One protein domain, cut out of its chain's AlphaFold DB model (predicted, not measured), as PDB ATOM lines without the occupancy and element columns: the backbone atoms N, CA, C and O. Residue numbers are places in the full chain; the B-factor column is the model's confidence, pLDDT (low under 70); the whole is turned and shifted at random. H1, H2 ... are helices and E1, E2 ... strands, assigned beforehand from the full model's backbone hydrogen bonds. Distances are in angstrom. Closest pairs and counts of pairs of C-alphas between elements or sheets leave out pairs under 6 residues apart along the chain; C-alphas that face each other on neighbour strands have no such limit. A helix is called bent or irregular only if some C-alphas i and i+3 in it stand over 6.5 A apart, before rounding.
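This is residues 48 to 112 of the 187 residues of the protein "Peptidyl-prolyl cis-trans isomerase FKBP7" of Camelus dromedarius (UniProt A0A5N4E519). Two long antiparallel strands, E1 and E4, run side by side as a bent, twisted ribbon, and two short strands, E2 and E3, sit along the other side of E1 toward its two ends, making one branched antiparallel sheet. A short, irregular helix, H2, packs on this sheet with residues 84 to 89, while the tiny helix H1, in the chain between E2 and E3, only grazes it. The printed part has 65 residues with two named helices and four named strands, in the order E1, E2, H1, E3, H2, E4, and its class is mixed, helices and strands. It is compact, with a radius of gyration of the C-alphas of 12.2 A and spans of 36 by 26 by 17 A.

E1, residues 48 to 57, begins at C-alpha 48 (5.912, -22.804, 21.201) and is 26.2 A long; it bends by 62 degrees at residue 51. E4, residues 100 to 110, is 26.7 A long, bends by 74 degrees at residue 107 and ends at C-alpha 110 (5.190, -23.054, 26.256). E2 is residues 63 to 66 and E3 residues 74 to 77. H1 is residues 67 to 70. H2, residues 83 to 89, begins at C-alpha 83 (11.523, -26.323, 7.569) and is 11.0 A long; it is irregular, but only just: C-alphas 84 and 87 are 6.6 A apart.

E1 has three antiparallel neighbours. E4 lies on one side of it, beside residues 48 to 57, at 168 degrees between directions, with N 50 and O 108 at 2.9 A and N 101 and O 56 at 2.8 A. On the other side, E2 lies beside residues 54 to 56 of E1 at 154 degrees, with N 55 and O 65 at 3.0 A; E1 and E2 form a hairpin. E3 lies on the same side as E2, beside residues 48 to 51 of E1, with N 49 and O 76 at 2.8 A. E2 and E3 are apart. H2 is on the sheet; its closest C-alphas to E2 are those of Tyr 65 and Ala 89, 6.8 A. H1 only grazes the sheet with residues 67 to 68; its closest C-alphas to E1 are those of Tyr 53 and Arg 67, 6.0 A. H1 and H2 are apart. In H2, 0 of 3 O i to N i+4 pairs and 2 of 4 O i to N i+3 pairs are within hydrogen-bond range; H1 is too short for an O i to N i+4 pair.

The C-alphas farthest apart are those of Asp 60 and Lys 111, 37.1 A, while those of Leu 48 and Gly 112, the first and last printed, are 4.7 A apart. The printed part has no cut and no long link; the link from H2 to E4, 10 residues, is short but not tight. The mean pLDDT of the printed part is 72.2, and it is under 70 in residues 67 to 92 and residue 112; the mean of H2 is 49.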
ATOM      1  N   LEU A  48       4.946 -23.839  21.516       75.50
ATOM      2  CA  LEU A  48       5.912 -22.804  21.201       75.50
ATOM      3  C   LEU A  48       7.258 -23.181  21.827       75.50
ATOM      4  O   LEU A  48       7.390 -23.327  23.043       75.50
ATOM      5  N   LEU A  49       8.256 -23.359  20.971       82.19
ATOM      6  CA  LEU A  49       9.610 -23.730  21.341       82.19
ATOM      7  C   LEU A  49      10.481 -22.492  21.298       82.19
ATOM      8  O   LEU A  49      10.591 -21.850  20.254       82.19
ATOM      9  N   ASN A  50      11.106 -22.178  22.425       78.75
ATOM     10  CA  ASN A  50      12.152 -21.181  22.487       78.75
ATOM     11  C   ASN A  50      13.503 -21.892  22.402       78.75
ATOM     12  O   ASN A  50      13.886 -22.588  23.345       78.75
ATOM     13  N   ALA A  51      14.196 -21.754  21.272       79.75
ATOM     14  CA  ALA A  51      15.465 -22.439  21.048       79.75
ATOM     15  C   ALA A  51      16.506 -21.557  20.352       79.75
ATOM     16  O   ALA A  51      16.178 -20.648  19.577       79.75
ATOM     17  N   HIS A  52      17.775 -21.878  20.589       80.38
ATOM     18  CA  HIS A  52      18.863 -21.518  19.690       80.38
ATOM     19  C   HIS A  52      19.078 -22.643  18.690       80.38
ATOM     20  O   HIS A  52      18.954 -23.817  19.026       80.38
ATOM     21  N   TYR A  53      19.392 -22.276  17.453       80.38
ATOM     22  CA  TYR A  53      19.769 -23.246  16.443       80.38
ATOM     23  C   TYR A  53      20.912 -22.716  15.592       80.38
ATOM     24  O   TYR A  53      20.979 -21.528  15.264       80.38
ATOM     25  N   ASP A  54      21.797 -23.630  15.241       84.31
ATOM     26  CA  ASP A  54      22.916 -23.415  14.344       84.31
ATOM     27  C   ASP A  54      22.780 -24.386  13.166       84.31
ATOM     28  O   ASP A  54      22.368 -25.532  13.345       84.31
ATOM     29  N   GLY A  55      23.062 -23.905  11.954       85.56
ATOM     30  CA  GLY A  55      22.888 -24.667  10.716       85.56
ATOM     31  C   GLY A  55      24.210 -24.885   9.987       85.56
ATOM     32  O   GLY A  55      24.966 -23.931   9.773       85.56
ATOM     33  N   PHE A  56      24.454 -26.128   9.569       86.62
ATOM     34  CA  PHE A  56      25.676 -26.580   8.906       86.62
ATOM     35  C   PHE A  56      25.371 -27.378   7.630       86.62
ATOM     36  O   PHE A  56      24.352 -28.066   7.549       86.62
ATOM     37  N   LEU A  57      26.253 -27.314   6.632       89.44
ATOM     38  CA  LEU A  57      26.189 -28.169   5.443       89.44
ATOM     39  C   LEU A  57      26.828 -29.529   5.748       89.44
ATOM     40  O   LEU A  57      27.971 -29.590   6.190       89.44
ATOM     41  N   ALA A  58      26.139 -30.637   5.465       87.81
ATOM     42  CA  ALA A  58      26.674 -31.973   5.752       87.81
ATOM     43  C   ALA A  58      27.909 -32.328   4.904       87.81
ATOM     44  O   ALA A  58      28.722 -33.154   5.305       87.81
ATOM     45  N   LYS A  59      28.045 -31.711   3.721       88.56
ATOM     46  CA  LYS A  59      29.124 -32.000   2.768       88.56
ATOM     47  C   LYS A  59      30.505 -31.595   3.290       88.56
ATOM     48  O   LYS A  59      31.469 -32.316   3.054       88.56
ATOM     49  N   ASP A  60      30.605 -30.433   3.929       89.19
ATOM     50  CA  ASP A  60      31.880 -29.830   4.342       89.19
ATOM     51  C   ASP A  60      31.894 -29.346   5.802       89.19
ATOM     52  O   ASP A  60      32.924 -28.873   6.281       89.19
ATOM     53  N   GLY A  61      30.774 -29.460   6.520       87.69
ATOM     54  CA  GLY A  61      30.621 -28.974   7.890       87.69
ATOM     55  C   GLY A  61      30.577 -27.450   8.004       87.69
ATOM     56  O   GLY A  61      30.609 -26.921   9.117       87.69
ATOM     57  N   SER A  62      30.519 -26.720   6.886       88.00
ATOM     58  CA  SER A  62      30.522 -25.262   6.914       88.00
ATOM     59  C   SER A  62      29.222 -24.729   7.515       88.00
ATOM     60  O   SER A  62      28.115 -25.181   7.210       88.00
ATOM     61  N   LYS A  63      29.356 -23.748   8.411       85.94
ATOM     62  CA  LYS A  63      28.222 -23.118   9.080       85.94
ATOM     63  C   LYS A  63      27.582 -22.089   8.151       85.94
ATOM     64  O   LYS A  63      28.194 -21.061   7.860       85.94
ATOM     65  N   PHE A  64      26.346 -22.329   7.720       81.62
ATOM     66  CA  PHE A  64      25.606 -21.380   6.880       81.62
ATOM     67  C   PHE A  64      24.742 -20.416   7.705       81.62
ATOM     68  O   PHE A  64      24.438 -19.318   7.237       81.62
ATOM     69  N   TYR A  65      24.380 -20.794   8.939       75.56
ATOM     70  CA  TYR A  65      23.576 -19.966   9.838       75.56
ATOM     71  C   TYR A  65      24.040 -20.070  11.296       75.56
ATOM     72  O   TYR A  65      24.257 -21.163  11.816       75.56
ATOM     73  N   CYS A  66      24.169 -18.920  11.965       71.25
ATOM     74  CA  CYS A  66      24.518 -18.813  13.381       71.25
ATOM     75  C   CYS A  66      23.535 -17.890  14.096       71.25
ATOM     76  O   CYS A  66      23.551 -16.677  13.865       71.25
ATOM     77  N   ARG A  67      22.719 -18.432  15.008       64.12
ATOM     78  CA  ARG A  67      21.764 -17.605  15.759       64.12
ATOM     79  C   ARG A  67      22.430 -16.774  16.853       64.12
ATOM     80  O   ARG A  67      21.988 -15.660  17.126       64.12
ATOM     81  N   ARG A  68      23.512 -17.286  17.450       62.88
ATOM     82  CA  ARG A  68      24.205 -16.668  18.599       62.88
ATOM     83  C   ARG A  68      24.760 -15.260  18.324       62.88
ATOM     84  O   ARG A  68      24.984 -14.522  19.273       62.88
ATOM     85  N   ASN A  69      24.892 -14.848  17.060       52.62
ATOM     86  CA  ASN A  69      25.274 -13.477  16.688       52.62
ATOM     87  C   ASN A  69      24.138 -12.436  16.805       52.62
ATOM     88  O   ASN A  69      24.423 -11.245  16.760       52.62
ATOM     89  N   TYR A  70      22.874 -12.853  16.963       55.94
ATOM     90  CA  TYR A  70      21.704 -11.955  17.003       55.94
ATOM     91  C   TYR A  70      21.028 -11.862  18.389       55.94
ATOM     92  O   TYR A  70      19.950 -11.284  18.506       55.94
ATOM     93  N   SER A  71      21.646 -12.429  19.433       50.03
ATOM     94  CA  SER A  71      21.320 -12.246  20.868       50.03
ATOM     95  C   SER A  71      19.896 -12.566  21.347       50.03
ATOM     96  O   SER A  71      19.590 -12.342  22.514       50.03
ATOM     97  N   LEU A  72      19.005 -13.076  20.498       51.19
ATOM     98  CA  LEU A  72      17.614 -13.349  20.865       51.19
ATOM     99  C   LEU A  72      17.282 -14.803  20.574       51.19
ATOM    100  O   LEU A  72      17.422 -15.243  19.436       51.19
ATOM    101  N   ALA A  73      16.788 -15.533  21.563       55.94
ATOM    102  CA  ALA A  73      16.200 -16.847  21.355       55.94
ATOM    103  C   ALA A  73      14.866 -16.697  20.583       55.94
ATOM    104  O   ALA A  73      14.142 -15.719  20.783       55.94
ATOM    105  N   TYR A  74      14.591 -17.567  19.600       62.25
ATOM    106  CA  TYR A  74      13.372 -17.461  18.782       62.25
ATOM    107  C   TYR A  74      12.313 -18.412  19.299       62.25
ATOM    108  O   TYR A  74      12.554 -19.614  19.389       62.25
ATOM    109  N   SER A  75      11.125 -17.874  19.524       61.91
ATOM    110  CA  SER A  75       9.933 -18.663  19.771       61.91
ATOM    111  C   SER A  75       9.308 -19.076  18.439       61.91
ATOM    112  O   SER A  75       8.827 -18.225  17.691       61.91
ATOM    113  N   PHE A  76       9.295 -20.372  18.130       68.12
ATOM    114  CA  PHE A  76       8.608 -20.916  16.956       68.12
ATOM    115  C   PHE A  76       7.616 -21.997  17.360       68.12
ATOM    116  O   PHE A  76       7.866 -22.785  18.265       68.12
ATOM    117  N   GLN A  77       6.469 -22.045  16.686       67.12
ATOM    118  CA  GLN A  77       5.482 -23.079  16.961       67.12
ATOM    119  C   GLN A  77       5.897 -24.382  16.276       67.12
ATOM    120  O   GLN A  77       6.109 -24.391  15.059       67.12
ATOM    121  N   GLN A  78       5.993 -25.473  17.033       66.69
ATOM    122  CA  GLN A  78       6.353 -26.785  16.517       66.69
ATOM    123  C   GLN A  78       5.326 -27.217  15.463       66.69
ATOM    124  O   GLN A  78       4.146 -27.429  15.755       66.69
ATOM    125  N   LYS A  79       5.783 -27.317  14.214       64.38
ATOM    126  CA  LYS A  79       5.053 -27.903  13.086       64.38
ATOM    127  C   LYS A  79       5.674 -29.262  12.748       64.38
ATOM    128  O   LYS A  79       6.674 -29.663  13.338       64.38
ATOM    129  N   GLN A  80       5.062 -29.987  11.818       48.78
ATOM    130  CA  GLN A  80       5.644 -31.212  11.276       48.78
ATOM    131  C   GLN A  80       6.860 -30.813  10.427       48.78
ATOM    132  O   GLN A  80       6.707 -30.193   9.377       48.78
ATOM    133  N   GLY A  81       8.061 -31.070  10.949       51.12
ATOM    134  CA  GLY A  81       9.323 -30.628  10.356       51.12
ATOM    135  C   GLY A  81       9.774 -29.221  10.777       51.12
ATOM    136  O   GLY A  81       8.993 -28.358  11.176       51.12
ATOM    137  N   ILE A  82      11.084 -28.992  10.664       52.66
ATOM    138  CA  ILE A  82      11.801 -27.778  11.102       52.66
ATOM    139  C   ILE A  82      11.899 -26.731   9.969       52.66
ATOM    140  O   ILE A  82      12.636 -25.760  10.069       52.66
ATOM    141  N   ALA A  83      11.181 -26.929   8.858       46.53
ATOM    142  CA  ALA A  83      11.523 -26.323   7.569       46.53
ATOM    143  C   ALA A  83      11.287 -24.802   7.470       46.53
ATOM    144  O   ALA A  83      12.009 -24.123   6.751       46.53
ATOM    145  N   ALA A  84      10.300 -24.235   8.170       43.97
ATOM    146  CA  ALA A  84       9.857 -22.858   7.903       43.97
ATOM    147  C   ALA A  84      10.868 -21.735   8.264       43.97
ATOM    148  O   ALA A  84      10.952 -20.776   7.500       43.97
ATOM    149  N   PRO A  85      11.657 -21.803   9.358       51.44
ATOM    150  CA  PRO A  85      12.621 -20.746   9.688       51.44
ATOM    151  C   PRO A  85      13.901 -20.773   8.835       51.44
ATOM    152  O   PRO A  85      14.588 -19.761   8.736       51.44
ATOM    153  N   VAL A  86      14.227 -21.915   8.217       50.66
ATOM    154  CA  VAL A  86      15.532 -22.183   7.580       50.66
ATOM    155  C   VAL A  86      15.737 -21.386   6.287       50.66
ATOM    156  O   VAL A  86      16.801 -20.807   6.084       50.66
ATOM    157  N   TRP A  87      14.716 -21.305   5.429       46.56
ATOM    158  CA  TRP A  87      14.821 -20.649   4.116       46.56
ATOM    159  C   TRP A  87      14.996 -19.129   4.209       46.56
ATOM    160  O   TRP A  87      15.653 -18.534   3.362       46.56
ATOM    161  N   ILE A  88      14.444 -18.502   5.252       50.09
ATOM    162  CA  ILE A  88      14.524 -17.048   5.467       50.09
ATOM    163  C   ILE A  88      15.923 -16.647   5.960       50.09
ATOM    164  O   ILE A  88      16.411 -15.563   5.657       50.09
ATOM    165  N   ALA A  89      16.579 -17.534   6.708       53.59
ATOM    166  CA  ALA A  89      17.831 -17.268   7.406       53.59
ATOM    167  C   ALA A  89      19.096 -17.525   6.563       53.59
ATOM    168  O   ALA A  89      20.176 -17.057   6.914       53.59
ATOM    169  N   ALA A  90      18.982 -18.295   5.481       58.53
ATOM    170  CA  ALA A  90      20.140 -18.827   4.775       58.53
ATOM    171  C   ALA A  90      20.708 -17.930   3.660       58.53
ATOM    172  O   ALA A  90      21.754 -18.274   3.119       58.53
ATOM    173  N   GLU A  91      20.054 -16.814   3.304       64.50
ATOM    174  CA  GLU A  91      20.545 -15.796   2.342       64.50
ATOM    175  C   GLU A  91      21.184 -16.363   1.046       64.50
ATOM    176  O   GLU A  91      22.143 -15.810   0.518       64.50
ATOM    177  N   GLY A  92      20.704 -17.501   0.530       66.50
ATOM    178  CA  GLY A  92      21.262 -18.130  -0.680       66.50
ATOM    179  C   GLY A  92      22.580 -18.902  -0.495       66.50
ATOM    180  O   GLY A  92      23.187 -19.301  -1.484       66.50
ATOM    181  N   LYS A  93      23.021 -19.160   0.743       75.31
ATOM    182  CA  LYS A  93      24.230 -19.951   1.066       75.31
ATOM    183  C   LYS A  93      24.025 -21.468   0.996       75.31
ATOM    184  O   LYS A  93      24.973 -22.214   1.215       75.31
ATOM    185  N   ILE A  94      22.803 -21.928   0.731       82.44
ATOM    186  CA  ILE A  94      22.459 -23.351   0.655       82.44
ATOM    187  C   ILE A  94      22.424 -23.777  -0.822       82.44
ATOM    188  O   ILE A  94      21.568 -23.289  -1.562       82.44
ATOM    189  N   PRO A  95      23.328 -24.671  -1.267       85.44
ATOM    190  CA  PRO A  95      23.272 -25.263  -2.602       85.44
ATOM    191  C   PRO A  95      22.008 -26.122  -2.808       85.44
ATOM    192  O   PRO A  95      21.456 -26.630  -1.828       85.44
ATOM    193  N   PRO A  96      21.562 -26.339  -4.061       84.44
ATOM    194  CA  PRO A  96      20.489 -27.291  -4.346       84.44
ATOM    195  C   PRO A  96      20.872 -28.701  -3.875       84.44
ATOM    196  O   PRO A  96      22.046 -29.074  -3.920       84.44
ATOM    197  N   ASP A  97      19.877 -29.456  -3.407       83.44
ATOM    198  CA  ASP A  97      20.004 -30.835  -2.904       83.44
ATOM    199  C   ASP A  97      21.043 -31.020  -1.779       83.44
ATOM    200  O   ASP A  97      21.580 -32.106  -1.561       83.44
ATOM    201  N   ALA A  98      21.352 -29.950  -1.037       85.00
ATOM    202  CA  ALA A  98      22.270 -30.019   0.088       85.00
ATOM    203  C   ALA A  98      21.600 -30.629   1.326       85.00
ATOM    204  O   ALA A  98      20.583 -30.136   1.815       85.00
ATOM    205  N   THR A  99      22.232 -31.649   1.906       86.56
ATOM    206  CA  THR A  99      21.871 -32.153   3.234       86.56
ATOM    207  C   THR A  99      22.317 -31.161   4.308       86.56
ATOM    208  O   THR A  99      23.474 -30.731   4.335       86.56
ATOM    209  N   LEU A 100      21.398 -30.813   5.208       86.56
ATOM    210  CA  LEU A 100      21.621 -29.845   6.281       86.56
ATOM    211  C   LEU A 100      21.693 -30.554   7.634       86.56
ATOM    212  O   LEU A 100      20.931 -31.482   7.896       86.56
ATOM    213  N   ILE A 101      22.574 -30.072   8.503       86.19
ATOM    214  CA  ILE A 101      22.687 -30.502   9.896       86.19
ATOM    215  C   ILE A 101      22.303 -29.318  10.778       86.19
ATOM    216  O   ILE A 101      22.790 -28.204  10.576       86.19
ATOM    217  N   PHE A 102      21.430 -29.563  11.754       85.25
ATOM    218  CA  PHE A 102      21.021 -28.564  12.733       85.25
ATOM    219  C   PHE A 102      21.388 -29.013  14.136       85.25
ATOM    220  O   PHE A 102      20.987 -30.088  14.574       85.25
ATOM    221  N   GLU A 103      22.086 -28.142  14.854       86.50
ATOM    222  CA  GLU A 103      22.255 -28.261  16.297       86.50
ATOM    223  C   GLU A 103      21.236 -27.344  16.963       86.50
ATOM    224  O   GLU A 103      21.202 -26.144  16.680       86.50
ATOM    225  N   ILE A 104      20.373 -27.909  17.811       83.38
ATOM    226  CA  ILE A 104      19.260 -27.187  18.435       83.38
ATOM    227  C   ILE A 104      19.383 -27.288  19.951       83.38
ATOM    228  O   ILE A 104      19.404 -28.380  20.513       83.38
ATOM    229  N   GLU A 105      19.398 -26.135  20.609       84.56
ATOM    230  CA  GLU A 105      19.383 -26.004  22.063       84.56
ATOM    231  C   GLU A 105      18.035 -25.421  22.496       84.56
ATOM    232  O   GLU A 105      17.739 -24.246  22.267       84.56
ATOM    233  N   LEU A 106      17.191 -26.264  23.090       81.69
ATOM    234  CA  LEU A 106      15.858 -25.898  23.560       81.69
ATOM    235  C   LEU A 106      15.925 -25.312  24.978       81.69
ATOM    236  O   LEU A 106      16.319 -26.007  25.910       81.69
ATOM    237  N   TYR A 107      15.472 -24.067  25.157       81.56
ATOM    238  CA  TYR A 107      15.438 -23.390  26.462       81.56
ATOM    239  C   TYR A 107      14.088 -23.498  27.160       81.56
ATOM    240  O   TYR A 107      14.026 -23.706  28.370       81.56
ATOM    241  N   ALA A 108      12.997 -23.309  26.416       81.19
ATOM    242  CA  ALA A 108      11.659 -23.311  26.990       81.19
ATOM    243  C   ALA A 108      10.630 -23.897  26.028       81.19
ATOM    244  O   ALA A 108      10.707 -23.722  24.812       81.19
ATOM    245  N   VAL A 109       9.634 -24.552  26.616       80.56
ATOM    246  CA  VAL A 109       8.433 -25.031  25.939       80.56
ATOM    247  C   VAL A 109       7.246 -24.352  26.600       80.56
ATOM    248  O   VAL A 109       7.042 -24.490  27.810       80.56
ATOM    249  N   THR A 110       6.467 -23.620  25.817       79.56
ATOM    250  CA  THR A 110       5.190 -23.054  26.256       79.56
ATOM    251  C   THR A 110       4.072 -23.572  25.363       79.56
ATOM    252  O   THR A 110       4.297 -23.939  24.211       79.56
ATOM    253  N   LYS A 111       2.848 -23.642  25.892       76.19
ATOM    254  CA  LYS A 111       1.684 -24.026  25.088       76.19
ATOM    255  C   LYS A 111       1.508 -22.993  23.979       76.19
ATOM    256  O   LYS A 111       1.441 -21.794  24.251       76.19
ATOM    257  N   GLY A 112       1.485 -23.448  22.731       69.19
ATOM    258  CA  GLY A 112       1.267 -22.548  21.608       69.19
ATOM    259  C   GLY A 112      -0.188 -22.074  21.549       69.19
ATOM    260  O   GLY A 112      -1.082 -22.754  22.056       69.19
TER     261      GLY A 112